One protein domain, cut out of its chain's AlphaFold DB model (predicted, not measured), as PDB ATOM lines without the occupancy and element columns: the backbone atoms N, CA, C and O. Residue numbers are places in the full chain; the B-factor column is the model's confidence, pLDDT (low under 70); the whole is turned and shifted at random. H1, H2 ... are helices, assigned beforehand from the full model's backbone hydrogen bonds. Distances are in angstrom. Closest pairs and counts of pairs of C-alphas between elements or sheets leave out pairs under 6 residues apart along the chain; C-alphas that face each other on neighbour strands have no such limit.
ATOM      1  N   TYR A  68      33.000 -49.442   1.317       73.50
ATOM      2  CA  TYR A  68      32.774 -50.233   0.102       73.50
ATOM      3  C   TYR A  68      33.756 -51.408  -0.096       73.50
ATOM      4  O   TYR A  68      33.494 -52.288  -0.916       73.50
ATOM      5  N   LEU A  69      34.884 -51.441   0.623       78.19
ATOM      6  CA  LEU A  69      35.857 -52.536   0.574       78.19
ATOM      7  C   LEU A  69      35.525 -53.681   1.541       78.19
ATOM      8  O   LEU A  69      36.043 -54.782   1.360       78.19
ATOM      9  N   THR A  70      34.655 -53.458   2.531       76.50
ATOM     10  CA  THR A  70      34.358 -54.434   3.600       76.50
ATOM     11  C   THR A  70      33.659 -55.699   3.091       76.50
ATOM     12  O   THR A  70      33.876 -56.785   3.619       76.50
ATOM     13  N   ASN A  71      32.892 -55.588   2.003       82.38
ATOM     14  CA  ASN A  71      32.141 -56.697   1.404       82.38
ATOM     15  C   ASN A  71      32.939 -57.507   0.365       82.38
ATOM     16  O   ASN A  71      32.379 -58.340  -0.350       82.38
ATOM     17  N   VAL A  72      34.248 -57.266   0.234       86.31
ATOM     18  CA  VAL A  72      35.094 -57.918  -0.772       86.31
ATOM     19  C   VAL A  72      36.032 -58.919  -0.103       86.31
ATOM     20  O   VAL A  72      36.929 -58.558   0.644       86.31
ATOM     21  N   SER A  73      35.893 -60.201  -0.437       87.12
ATOM     22  CA  SER A  73      36.667 -61.292   0.182       87.12
ATOM     23  C   SER A  73      38.074 -61.514  -0.397       87.12
ATOM     24  O   SER A  73      38.744 -62.483  -0.053       87.12
ATOM     25  N   SER A  74      38.540 -60.654  -1.307       93.06
ATOM     26  CA  SER A  74      39.842 -60.801  -1.965       93.06
ATOM     27  C   SER A  74      40.642 -59.512  -1.891       93.06
ATOM     28  O   SER A  74      40.260 -58.503  -2.484       93.06
ATOM     29  N   PHE A  75      41.807 -59.583  -1.247       91.25
ATOM     30  CA  PHE A  75      42.728 -58.454  -1.129       91.25
ATOM     31  C   PHE A  75      43.150 -57.896  -2.495       91.25
ATOM     32  O   PHE A  75      43.095 -56.694  -2.726       91.25
ATOM     33  N   VAL A  76      43.464 -58.765  -3.460       93.75
ATOM     34  CA  VAL A  76      43.826 -58.332  -4.821       93.75
ATOM     35  C   VAL A  76      42.674 -57.578  -5.495       93.75
ATOM     36  O   VAL A  76      42.902 -56.600  -6.207       93.75
ATOM     37  N   LYS A  77      41.421 -58.003  -5.270       93.56
ATOM     38  CA  LYS A  77      40.249 -57.271  -5.775       93.56
ATOM     39  C   LYS A  77      40.112 -55.911  -5.091       93.56
ATOM     40  O   LYS A  77      39.888 -54.931  -5.790       93.56
ATOM     41  N   ILE A  78      40.300 -55.845  -3.773       93.50
ATOM     42  CA  ILE A  78      40.284 -54.596  -2.997       93.50
ATOM     43  C   ILE A  78      41.309 -53.599  -3.557       93.50
ATOM     44  O   ILE A  78      40.937 -52.478  -3.900       93.50
ATOM     45  N   VAL A  79      42.563 -54.023  -3.745       94.69
ATOM     46  CA  VAL A  79      43.628 -53.179  -4.315       94.69
ATOM     47  C   VAL A  79      43.243 -52.662  -5.703       94.69
ATOM     48  O   VAL A  79      43.383 -51.471  -5.980       94.69
ATOM     49  N   ARG A  80      42.688 -53.519  -6.571       94.38
ATOM     50  CA  ARG A  80      42.223 -53.107  -7.908       94.38
ATOM     51  C   ARG A  80      41.093 -52.084  -7.851       94.38
ATOM     52  O   ARG A  80      41.126 -51.119  -8.610       94.38
ATOM     53  N   ILE A  81      40.098 -52.286  -6.989       93.00
ATOM     54  CA  ILE A  81      38.979 -51.347  -6.837       93.00
ATOM     55  C   ILE A  81      39.510 -49.996  -6.347       93.00
ATOM     56  O   ILE A  81      39.217 -48.972  -6.961       93.00
ATOM     57  N   ALA A  82      40.348 -49.991  -5.307       92.62
ATOM     58  CA  ALA A  82      40.942 -48.772  -4.765       92.62
ATOM     59  C   ALA A  82      41.787 -48.020  -5.812       92.62
ATOM     60  O   ALA A  82      41.672 -46.799  -5.934       92.62
ATOM     61  N   ALA A  83      42.576 -48.736  -6.622       94.19
ATOM     62  CA  ALA A  83      43.354 -48.147  -7.712       94.19
ATOM     63  C   ALA A  83      42.458 -47.472  -8.768       94.19
ATOM     64  O   ALA A  83      42.720 -46.336  -9.169       94.19
ATOM     65  N   TRP A  84      41.357 -48.118  -9.170       93.50
ATOM     66  CA  TRP A  84      40.387 -47.531 -10.102       93.50
ATOM     67  C   TRP A  84      39.698 -46.292  -9.537       93.50
ATOM     68  O   TRP A  84      39.644 -45.264 -10.214       93.50
ATOM     69  N   VAL A  85      39.210 -46.359  -8.295       91.56
ATOM     70  CA  VAL A  85      38.580 -45.219  -7.612       91.56
ATOM     71  C   VAL A  85      39.546 -44.037  -7.565       91.56
ATOM     72  O   VAL A  85      39.192 -42.916  -7.928       91.56
ATOM     73  N   ARG A  86      40.805 -44.288  -7.205       89.88
ATOM     74  CA  ARG A  86      41.842 -43.259  -7.132       89.88
ATOM     75  C   ARG A  86      42.170 -42.662  -8.504       89.88
ATOM     76  O   ARG A  86      42.312 -41.443  -8.608       89.88
ATOM     77  N   ARG A  87      42.219 -43.475  -9.564       91.19
ATOM     78  CA  ARG A  87      42.371 -42.994 -10.947       91.19
ATOM     79  C   ARG A  87      41.208 -42.087 -11.356       91.19
ATOM     80  O   ARG A  87      41.451 -41.024 -11.922       91.19
ATOM     81  N   ILE A  88      39.971 -42.463 -11.026       89.56
ATOM     82  CA  ILE A  88      38.783 -41.634 -11.278       89.56
ATOM     83  C   ILE A  88      38.904 -40.302 -10.534       89.56
ATOM     84  O   ILE A  88      38.779 -39.252 -11.156       89.56
ATOM     85  N   ILE A  89      39.232 -40.320  -9.238       88.62
ATOM     86  CA  ILE A  89      39.428 -39.098  -8.441       88.62
ATOM     87  C   ILE A  89      40.504 -38.201  -9.068       88.62
ATOM     88  O   ILE A  89      40.299 -36.992  -9.190       88.62
ATOM     89  N   ARG A  90      41.635 -38.776  -9.498       88.12
ATOM     90  CA  ARG A  90      42.716 -38.042 -10.174       88.12
ATOM     91  C   ARG A  90      42.229 -37.397 -11.471       88.12
ATOM     92  O   ARG A  90      42.467 -36.209 -11.666       88.12
ATOM     93  N   ASN A  91      41.517 -38.147 -12.310       88.88
ATOM     94  CA  ASN A  91      40.966 -37.654 -13.575       88.88
ATOM     95  C   ASN A  91      39.920 -36.546 -13.352       88.88
ATOM     96  O   ASN A  91      39.910 -35.558 -14.080       88.88
ATOM     97  N   CYS A  92      39.076 -36.672 -12.324       85.75
ATOM     98  CA  CYS A  92      38.088 -35.653 -11.963       85.75
ATOM     99  C   CYS A  92      38.737 -34.363 -11.437       85.75
ATOM    100  O   CYS A  92      38.227 -33.276 -11.689       85.75
ATOM    101  N   ARG A  93      39.853 -34.470 -10.699       85.00
ATOM    102  CA  ARG A  93      40.583 -33.311 -10.153       85.00
ATOM    103  C   ARG A  93      41.453 -32.610 -11.198       85.00
ATOM    104  O   ARG A  93      41.558 -31.390 -11.169       85.00
ATOM    105  N   ASN A  94      42.052 -33.361 -12.122       76.62
ATOM    106  CA  ASN A  94      42.950 -32.846 -13.155       76.62
ATOM    107  C   ASN A  94      42.370 -33.080 -14.556       76.62
ATOM    108  O   ASN A  94      42.766 -34.009 -15.257       76.62
ATOM    109  N   SER A  95      41.491 -32.180 -15.009       63.41
ATOM    110  CA  SER A  95      40.853 -32.273 -16.336       63.41
ATOM    111  C   SER A  95      41.830 -32.222 -17.521       63.41
ATOM    112  O   SER A  95      41.468 -32.606 -18.629       63.41
ATOM    113  N   LYS A  96      43.069 -31.759 -17.304       66.69
ATOM    114  CA  LYS A  96      44.102 -31.627 -18.344       66.69
ATOM    115  C   LYS A  96      44.858 -32.926 -18.641       66.69
ATOM    116  O   LYS A  96      45.455 -33.031 -19.705       66.69
ATOM    117  N   ILE A  97      44.860 -33.896 -17.721       64.38
ATOM    118  CA  ILE A  97      45.577 -35.171 -17.873       64.38
ATOM    119  C   ILE A  97      44.596 -36.294 -17.547       64.38
ATOM    120  O   ILE A  97      44.552 -36.816 -16.434       64.38
ATOM    121  N   LEU A  98      43.767 -36.637 -18.532       69.38
ATOM    122  CA  LEU A  98      42.871 -37.780 -18.434       69.38
ATOM    123  C   LEU A  98      43.674 -39.057 -18.669       69.38
ATOM    124  O   LEU A  98      44.110 -39.339 -19.784       69.38
ATOM    125  N   CYS A  99      43.850 -39.855 -17.620       70.94
ATOM    126  CA  CYS A  99      44.355 -41.212 -17.773       70.94
ATOM    127  C   CYS A  99      43.207 -42.102 -18.278       70.94
ATOM    128  O   CYS A  99      42.330 -42.487 -17.500       70.94
ATOM    129  N   SER A 100      43.195 -42.395 -19.581       74.69
ATOM    130  CA  SER A 100      42.216 -43.267 -20.254       74.69
ATOM    131  C   SER A 100      42.754 -44.678 -20.535       74.69
ATOM    132  O   SER A 100      42.163 -45.432 -21.308       74.69
ATOM    133  N   ALA A 101      43.879 -45.050 -19.912       83.81
ATOM    134  CA  ALA A 101      44.502 -46.352 -20.111       83.81
ATOM    135  C   ALA A 101      43.531 -47.494 -19.761       83.81
ATOM    136  O   ALA A 101      42.937 -47.519 -18.681       83.81
ATOM    137  N   LYS A 102      43.407 -48.475 -20.665       86.44
ATOM    138  CA  LYS A 102      42.497 -49.623 -20.503       86.44
ATOM    139  C   LYS A 102      42.815 -50.464 -19.261       86.44
ATOM    140  O   LYS A 102      41.909 -51.025 -18.651       86.44
ATOM    141  N   TYR A 103      44.089 -50.550 -18.894       91.69
ATOM    142  CA  TYR A 103      44.569 -51.347 -17.768       91.69
ATOM    143  C   TYR A 103      45.135 -50.451 -16.667       91.69
ATOM    144  O   TYR A 103      45.546 -49.319 -16.934       91.69
ATOM    145  N   LEU A 104      45.129 -50.958 -15.433       91.25
ATOM    146  CA  LEU A 104      45.819 -50.336 -14.304       91.25
ATOM    147  C   LEU A 104      47.325 -50.522 -14.458       91.25
ATOM    148  O   LEU A 104      47.784 -51.617 -14.789       91.25
ATOM    149  N   GLU A 105      48.077 -49.463 -14.194       92.00
ATOM    150  CA  GLU A 105      49.530 -49.543 -14.133       92.00
ATOM    151  C   GLU A 105      49.973 -50.191 -12.818       92.00
ATOM    152  O   GLU A 105      49.282 -50.136 -11.796       92.00
ATOM    153  N   VAL A 106      51.156 -50.809 -12.836       93.44
ATOM    154  CA  VAL A 106      51.733 -51.458 -11.650       93.44
ATOM    155  C   VAL A 106      51.904 -50.456 -10.509       93.44
ATOM    156  O   VAL A 106      51.601 -50.779  -9.363       93.44
ATOM    157  N   GLU A 107      52.327 -49.232 -10.820       92.75
ATOM    158  CA  GLU A 107      52.519 -48.184  -9.818       92.75
ATOM    159  C   GLU A 107      51.195 -47.742  -9.185       92.75
ATOM    160  O   GLU A 107      51.126 -47.575  -7.971       92.75
ATOM    161  N   GLU A 108      50.100 -47.678  -9.949       93.25
ATOM    162  CA  GLU A 108      48.778 -47.379  -9.382       93.25
ATOM    163  C   GLU A 108      48.297 -48.477  -8.432       93.25
ATOM    164  O   GLU A 108      47.671 -48.179  -7.413       93.25
ATOM    165  N   MET A 109      48.601 -49.743  -8.738       95.25
ATOM    166  CA  MET A 109      48.294 -50.845  -7.827       95.25
ATOM    167  C   MET A 109      49.143 -50.779  -6.552       95.25
ATOM    168  O   MET A 109      48.587 -50.930  -5.467       95.25
ATOM    169  N   LYS A 110      50.450 -50.501  -6.653       95.12
ATOM    170  CA  LYS A 110      51.340 -50.344  -5.485       95.12
ATOM    171  C   LYS A 110      50.930 -49.169  -4.597       95.12
ATOM    172  O   LYS A 110      50.918 -49.288  -3.371       95.12
ATOM    173  N   GLU A 111      50.574 -48.037  -5.201       94.12
ATOM    174  CA  GLU A 111      50.061 -46.879  -4.470       94.12
ATOM    175  C   GLU A 111      48.772 -47.229  -3.724       94.12
ATOM    176  O   GLU A 111      48.645 -46.929  -2.536       94.12
ATOM    177  N   ALA A 112      47.822 -47.876  -4.407       94.06
ATOM    178  CA  ALA A 112      46.561 -48.288  -3.803       94.06
ATOM    179  C   ALA A 112      46.781 -49.261  -2.639       94.06
ATOM    180  O   ALA A 112      46.196 -49.084  -1.572       94.06
ATOM    181  N   GLU A 113      47.667 -50.241  -2.813       95.00
ATOM    182  CA  GLU A 113      48.046 -51.184  -1.765       95.00
ATOM    183  C   GLU A 113      48.635 -50.469  -0.541       95.00
ATOM    184  O   GLU A 113      48.208 -50.705   0.590       95.00
ATOM    185  N   THR A 114      49.563 -49.537  -0.760       94.94
ATOM    186  CA  THR A 114      50.195 -48.756   0.316       94.94
ATOM    187  C   THR A 114      49.166 -47.940   1.101       94.94
ATOM    188  O   THR A 114      49.228 -47.865   2.327       94.94
ATOM    189  N   ILE A 115      48.197 -47.334   0.410       92.12
ATOM    190  CA  ILE A 115      47.117 -46.565   1.043       92.12
ATOM    191  C   ILE A 115      46.243 -47.468   1.913       92.12
ATOM    192  O   ILE A 115      45.940 -47.105   3.049       92.12
ATOM    193  N   ILE A 116      45.878 -48.648   1.405       92.06
ATOM    194  CA  ILE A 116      45.087 -49.629   2.154       92.06
ATOM    195  C   ILE A 116      45.830 -50.047   3.428       92.06
ATOM    196  O   ILE A 116      45.236 -50.034   4.505       92.06
ATOM    197  N   TRP A 117      47.133 -50.339   3.341       92.31
ATOM    198  CA  TRP A 117      47.939 -50.677   4.516       92.31
ATOM    199  C   TRP A 117      47.965 -49.560   5.555       92.31
ATOM    200  O   TRP A 117      47.691 -49.817   6.726       92.31
ATOM    201  N   LYS A 118      48.227 -48.318   5.136       90.94
ATOM    202  CA  LYS A 118      48.220 -47.157   6.039       90.94
ATOM    203  C   LYS A 118      46.881 -46.971   6.733       90.94
ATOM    204  O   LYS A 118      46.844 -46.655   7.918       90.94
ATOM    205  N   MET A 119      45.791 -47.155   5.996       87.88
ATOM    206  CA  MET A 119      44.449 -47.053   6.548       87.88
ATOM    207  C   MET A 119      44.215 -48.130   7.605       87.88
ATOM    208  O   MET A 119      43.862 -47.795   8.729       87.88
ATOM    209  N   ILE A 120      44.451 -49.403   7.268       88.19
ATOM    210  CA  ILE A 120      44.263 -50.520   8.202       88.19
ATOM    211  C   ILE A 120      45.105 -50.293   9.457       88.19
ATOM    212  O   ILE A 120      44.589 -50.379  10.563       88.19
ATOM    213  N   GLN A 121      46.375 -49.920   9.296       89.56
ATOM    214  CA  GLN A 121      47.269 -49.670  10.424       89.56
ATOM    215  C   GLN A 121      46.797 -48.516  11.305       89.56
ATOM    216  O   GLN A 121      46.834 -48.646  12.522       89.56
ATOM    217  N   LYS A 122      46.303 -47.423  10.716       87.00
ATOM    218  CA  LYS A 122      45.751 -46.285  11.461       87.00
ATOM    219  C   LYS A 122      44.477 -46.646  12.231       87.00
ATOM    220  O   LYS A 122      44.233 -46.081  13.293       87.00
ATOM    221  N   THR A 123      43.656 -47.546  11.692       84.81
ATOM    222  CA  THR A 123      42.421 -47.999  12.349       84.81
ATOM    223  C   THR A 123      42.702 -49.052  13.422       84.81
ATOM    224  O   THR A 123      42.009 -49.095  14.434       84.81
ATOM    225  N   SER A 124      43.707 -49.905  13.211       86.06
ATOM    226  CA  SER A 124      44.034 -51.018  14.107       86.06
ATOM    227  C   SER A 124      44.994 -50.650  15.236       86.06
ATOM    228  O   SER A 124      44.898 -51.248  16.303       86.06
ATOM    229  N   PHE A 125      45.901 -49.694  15.021       86.62
ATOM    230  CA  PHE A 125      46.965 -49.349  15.965       86.62
ATOM    231  C   PHE A 125      47.017 -47.845  16.211       86.62
ATOM    232  O   PHE A 125      46.891 -47.044  15.282       86.62
ATOM    233  N   ARG A 126      47.270 -47.434  17.459       83.19
ATOM    234  CA  ARG A 126      47.464 -46.007  17.774       83.19
ATOM    235  C   ARG A 126      48.855 -45.529  17.386       83.19
ATOM    236  O   ARG A 126      49.015 -44.400  16.927       83.19
ATOM    237  N   THR A 127      49.865 -46.371  17.602       83.50
ATOM    238  CA  THR A 127      51.272 -46.056  17.328       83.50
ATOM    239  C   THR A 127      52.048 -47.314  16.948       83.50
ATOM    240  O   THR A 127      51.653 -48.418  17.309       83.50
ATOM    241  N   VAL A 128      53.187 -47.145  16.271       81.81
ATOM    242  CA  VAL A 128      54.091 -48.260  15.933       81.81
ATOM    243  C   VAL A 128      54.672 -48.943  17.182       81.81
ATOM    244  O   VAL A 128      54.959 -50.129  17.138       81.81
ATOM    245  N   ASN A 129      54.774 -48.230  18.310       78.38
ATOM    246  CA  ASN A 129      55.342 -48.719  19.573       78.38
ATOM    247  C   ASN A 129      54.270 -49.191  20.574       78.38
ATOM    248  O   ASN A 129      54.473 -49.102  21.784       78.38
ATOM    249  N   GLU A 130      53.101 -49.634  20.108       82.25
ATOM    250  CA  GLU A 130      52.118 -50.237  21.014       82.25
ATOM    251  C   GLU A 130      52.648 -51.544  21.615       82.25
ATOM    252  O   GLU A 130      53.357 -52.302  20.958       82.25
ATOM    253  N   GLU A 131      52.268 -51.833  22.865       79.56
ATOM    254  CA  GLU A 131      52.719 -53.022  23.608       79.56
ATOM    255  C   GLU A 131      52.487 -54.334  22.840       79.56
ATOM    256  O   GLU A 131      53.305 -55.251  22.906       79.56
ATOM    257  N   THR A 132      51.406 -54.399  22.056       81.50
ATOM    258  CA  THR A 132      51.057 -55.535  21.189       81.50
ATOM    259  C   THR A 132      52.047 -55.747  20.043       81.50
ATOM    260  O   THR A 132      52.216 -56.877  19.588       81.50
ATOM    261  N   LEU A 133      52.715 -54.684  19.585       80.38
ATOM    262  CA  LEU A 133      53.684 -54.708  18.493       80.38
ATOM    263  C   LEU A 133      55.133 -54.690  18.989       80.38
ATOM    264  O   LEU A 133      55.985 -55.228  18.297       80.38
ATOM    265  N   CYS A 134      55.436 -54.153  20.176       78.25
ATOM    266  CA  CYS A 134      56.807 -53.992  20.692       78.25
ATOM    267  C   CYS A 134      57.667 -55.268  20.635       78.25
ATOM    268  O   CYS A 134      58.852 -55.205  20.300       78.25
ATOM    269  N   ASN A 135      57.074 -56.437  20.897       83.31
ATOM    270  CA  ASN A 135      57.778 -57.726  20.841       83.31
ATOM    271  C   ASN A 135      58.192 -58.140  19.418       83.31
ATOM    272  O   ASN A 135      59.065 -58.988  19.252       83.31
ATOM    273  N   LEU A 136      57.588 -57.526  18.401       86.25
ATOM    274  CA  LEU A 136      57.858 -57.760  16.986       86.25
ATOM    275  C   LEU A 136      58.895 -56.775  16.422       86.25
ATOM    276  O   LEU A 136      59.210 -56.855  15.248       86.25
ATOM    277  N   ARG A 137      59.465 -55.869  17.232       86.38
ATOM    278  CA  ARG A 137      60.448 -54.853  16.787       86.38
ATOM    279  C   ARG A 137      59.984 -54.041  15.562       86.38
ATOM    280  O   ARG A 137      60.692 -53.971  14.557       86.38
ATOM    281  N   PRO A 138      58.807 -53.411  15.641       88.75
ATOM    282  CA  PRO A 138      58.182 -52.776  14.502       88.75
ATOM    283  C   PRO A 138      58.949 -51.511  14.092       88.75
ATOM    284  O   PRO A 138      59.465 -50.771  14.932       88.75
ATOM    285  N   PHE A 139      58.998 -51.238  12.794       90.25
ATOM    286  CA  PHE A 139      59.590 -50.025  12.231       90.25
ATOM    287  C   PHE A 139      58.698 -49.443  11.133       90.25
ATOM    288  O   PHE A 139      57.798 -50.105  10.624       90.25
ATOM    289  N   ILE A 140      58.928 -48.185  10.765       91.19
ATOM    290  CA  ILE A 140      58.191 -47.518   9.688       91.19
ATOM    291  C   ILE A 140      59.064 -47.543   8.433       91.19
ATOM    292  O   ILE A 140      60.206 -47.083   8.467       91.19
ATOM    293  N   ASP A 141      58.547 -48.091   7.335       92.06
ATOM    294  CA  ASP A 141      59.266 -48.113   6.060       92.06
ATOM    295  C   ASP A 141      59.272 -46.728   5.364       92.06
ATOM    296  O   ASP A 141      58.538 -45.823   5.774       92.06
ATOM    297  N   PRO A 142      60.054 -46.525   4.283       92.94
ATOM    298  CA  PRO A 142      60.079 -45.249   3.557       92.94
ATOM    299  C   PRO A 142      58.725 -44.837   2.968       92.94
ATOM    300  O   PRO A 142      58.497 -43.662   2.686       92.94
ATOM    301  N   SER A 143      57.821 -45.800   2.768       88.81
ATOM    302  CA  SER A 143      56.469 -45.533   2.298       88.81
ATOM    303  C   SER A 143      55.541 -45.085   3.427       88.81
ATOM    304  O   SER A 143      54.466 -44.571   3.132       88.81
ATOM    305  N   GLY A 144      55.947 -45.192   4.696       89.25
ATOM    306  CA  GLY A 144      55.169 -44.815   5.877       89.25
ATOM    307  C   GLY A 144      54.261 -45.927   6.405       89.25
ATOM    308  O   GLY A 144      53.261 -45.620   7.047       89.25
ATOM    309  N   VAL A 145      54.556 -47.189   6.083       92.38
ATOM    310  CA  VAL A 145      53.812 -48.378   6.524       92.38
ATOM    311  C   VAL A 145      54.574 -49.053   7.663       92.38
ATOM    312  O   VAL A 145      55.798 -49.169   7.608       92.38
ATOM    313  N   PHE A 146      53.862 -49.508   8.696       91.56
ATOM    314  CA  PHE A 146      54.460 -50.271   9.793       91.56
ATOM    315  C   PHE A 146      54.879 -51.654   9.283       91.56
ATOM    316  O   PHE A 146      54.100 -52.354   8.631       91.56
ATOM    317  N   ARG A 147      56.116 -52.037   9.572       89.44
ATOM    318  CA  ARG A 147      56.745 -53.312   9.227       89.44
ATOM    319  C   ARG A 147      57.297 -53.960  10.491       89.44
ATOM    320  O   ARG A 147      57.463 -53.282  11.500       89.44
ATOM    321  N   ILE A 148      57.548 -55.258  10.404       86.62
ATOM    322  CA  ILE A 148      58.114 -56.130  11.439       86.62
ATOM    323  C   ILE A 148      59.412 -56.702  10.878       86.62
ATOM    324  O   ILE A 148      59.395 -57.037   9.668       86.62
TER     325      ILE A 148
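What this domain is: This is residues 68 to 148 of the 148 residues of an uncharacterized protein of Araneus ventricosus (UniProt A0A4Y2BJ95). Two long helices, H1 and H2, cross at about a right angle, H1 with its middle part and H2 with its first half, while H2 runs roughly along the longest axis of a loose, elongated shape. Beyond the far end of H2 come the small helix H3 and then residues 135 to 148, which fold back as a loop toward H2; at the other end a long link loops from H1 to H2, and its residues 94 to 97 stick out together with residues 92 and 93 of H1. The printed part has 81 residues with three named helices, in the order H1, H2, H3, and no named strand; the class is all helix. The whole is loose, with a radius of gyration of the C-alphas of 15.5 A, and the C-alphas span 47 by 28 by 19 A along their three main axes.

Where its parts are: H2, residues 106 to 124, measures 26.9 A from first to last C-alpha, from C-alpha 106 at (51.733, -51.458, -11.650) to C-alpha 124 at (44.034, -51.018, 14.107). H1, residues 75 to 93, measures 26.8 A and begins with C-alpha 75 at (42.728, -58.454, -1.129). H3 is short, residues 131 to 134, and ends with C-alpha 134 at (56.807, -53.992, 20.692).

How they stand to each other: H1 and H2 touch, with 13 pairs of C-alphas within 8 A. The closest C-alphas of the two are those of Ala 83 and Ala 112, 5.1 A apart. Their lines are about perpendicular, at 74 degrees, and their centres are 11.3 A apart. H1 touches H2 with residues 79 to 87 alone, and H2 touches H1 with residues 108 to 116 alone. H3 is apart from both H1 and H2. Residues 139 to 140 pair with residues 146 to 147, antiparallel, in stretches too short to be named strands. In H1 and H2 every O i to N i+4 pair is within hydrogen-bond range; H3 is too short for such a pair, and its one O i to N i+3 pair is not within range.

The domain as a whole: The two C-alphas farthest apart are those of Lys 96 and Asn 135, at 49.0 A. The C-alphas of Tyr 68 and Ile 148, the first and last printed residues, are 28.4 A apart, and Ile 148 is the chain's last residue. The printed part has no cut. The link from H1 to H2 is long, with 12 residues, and the link from H2 to H3 is short, with 6. Residues 92 to 97 stand free. The mean pLDDT of the printed part is 87.0, and residues 95 to 98 are under 70.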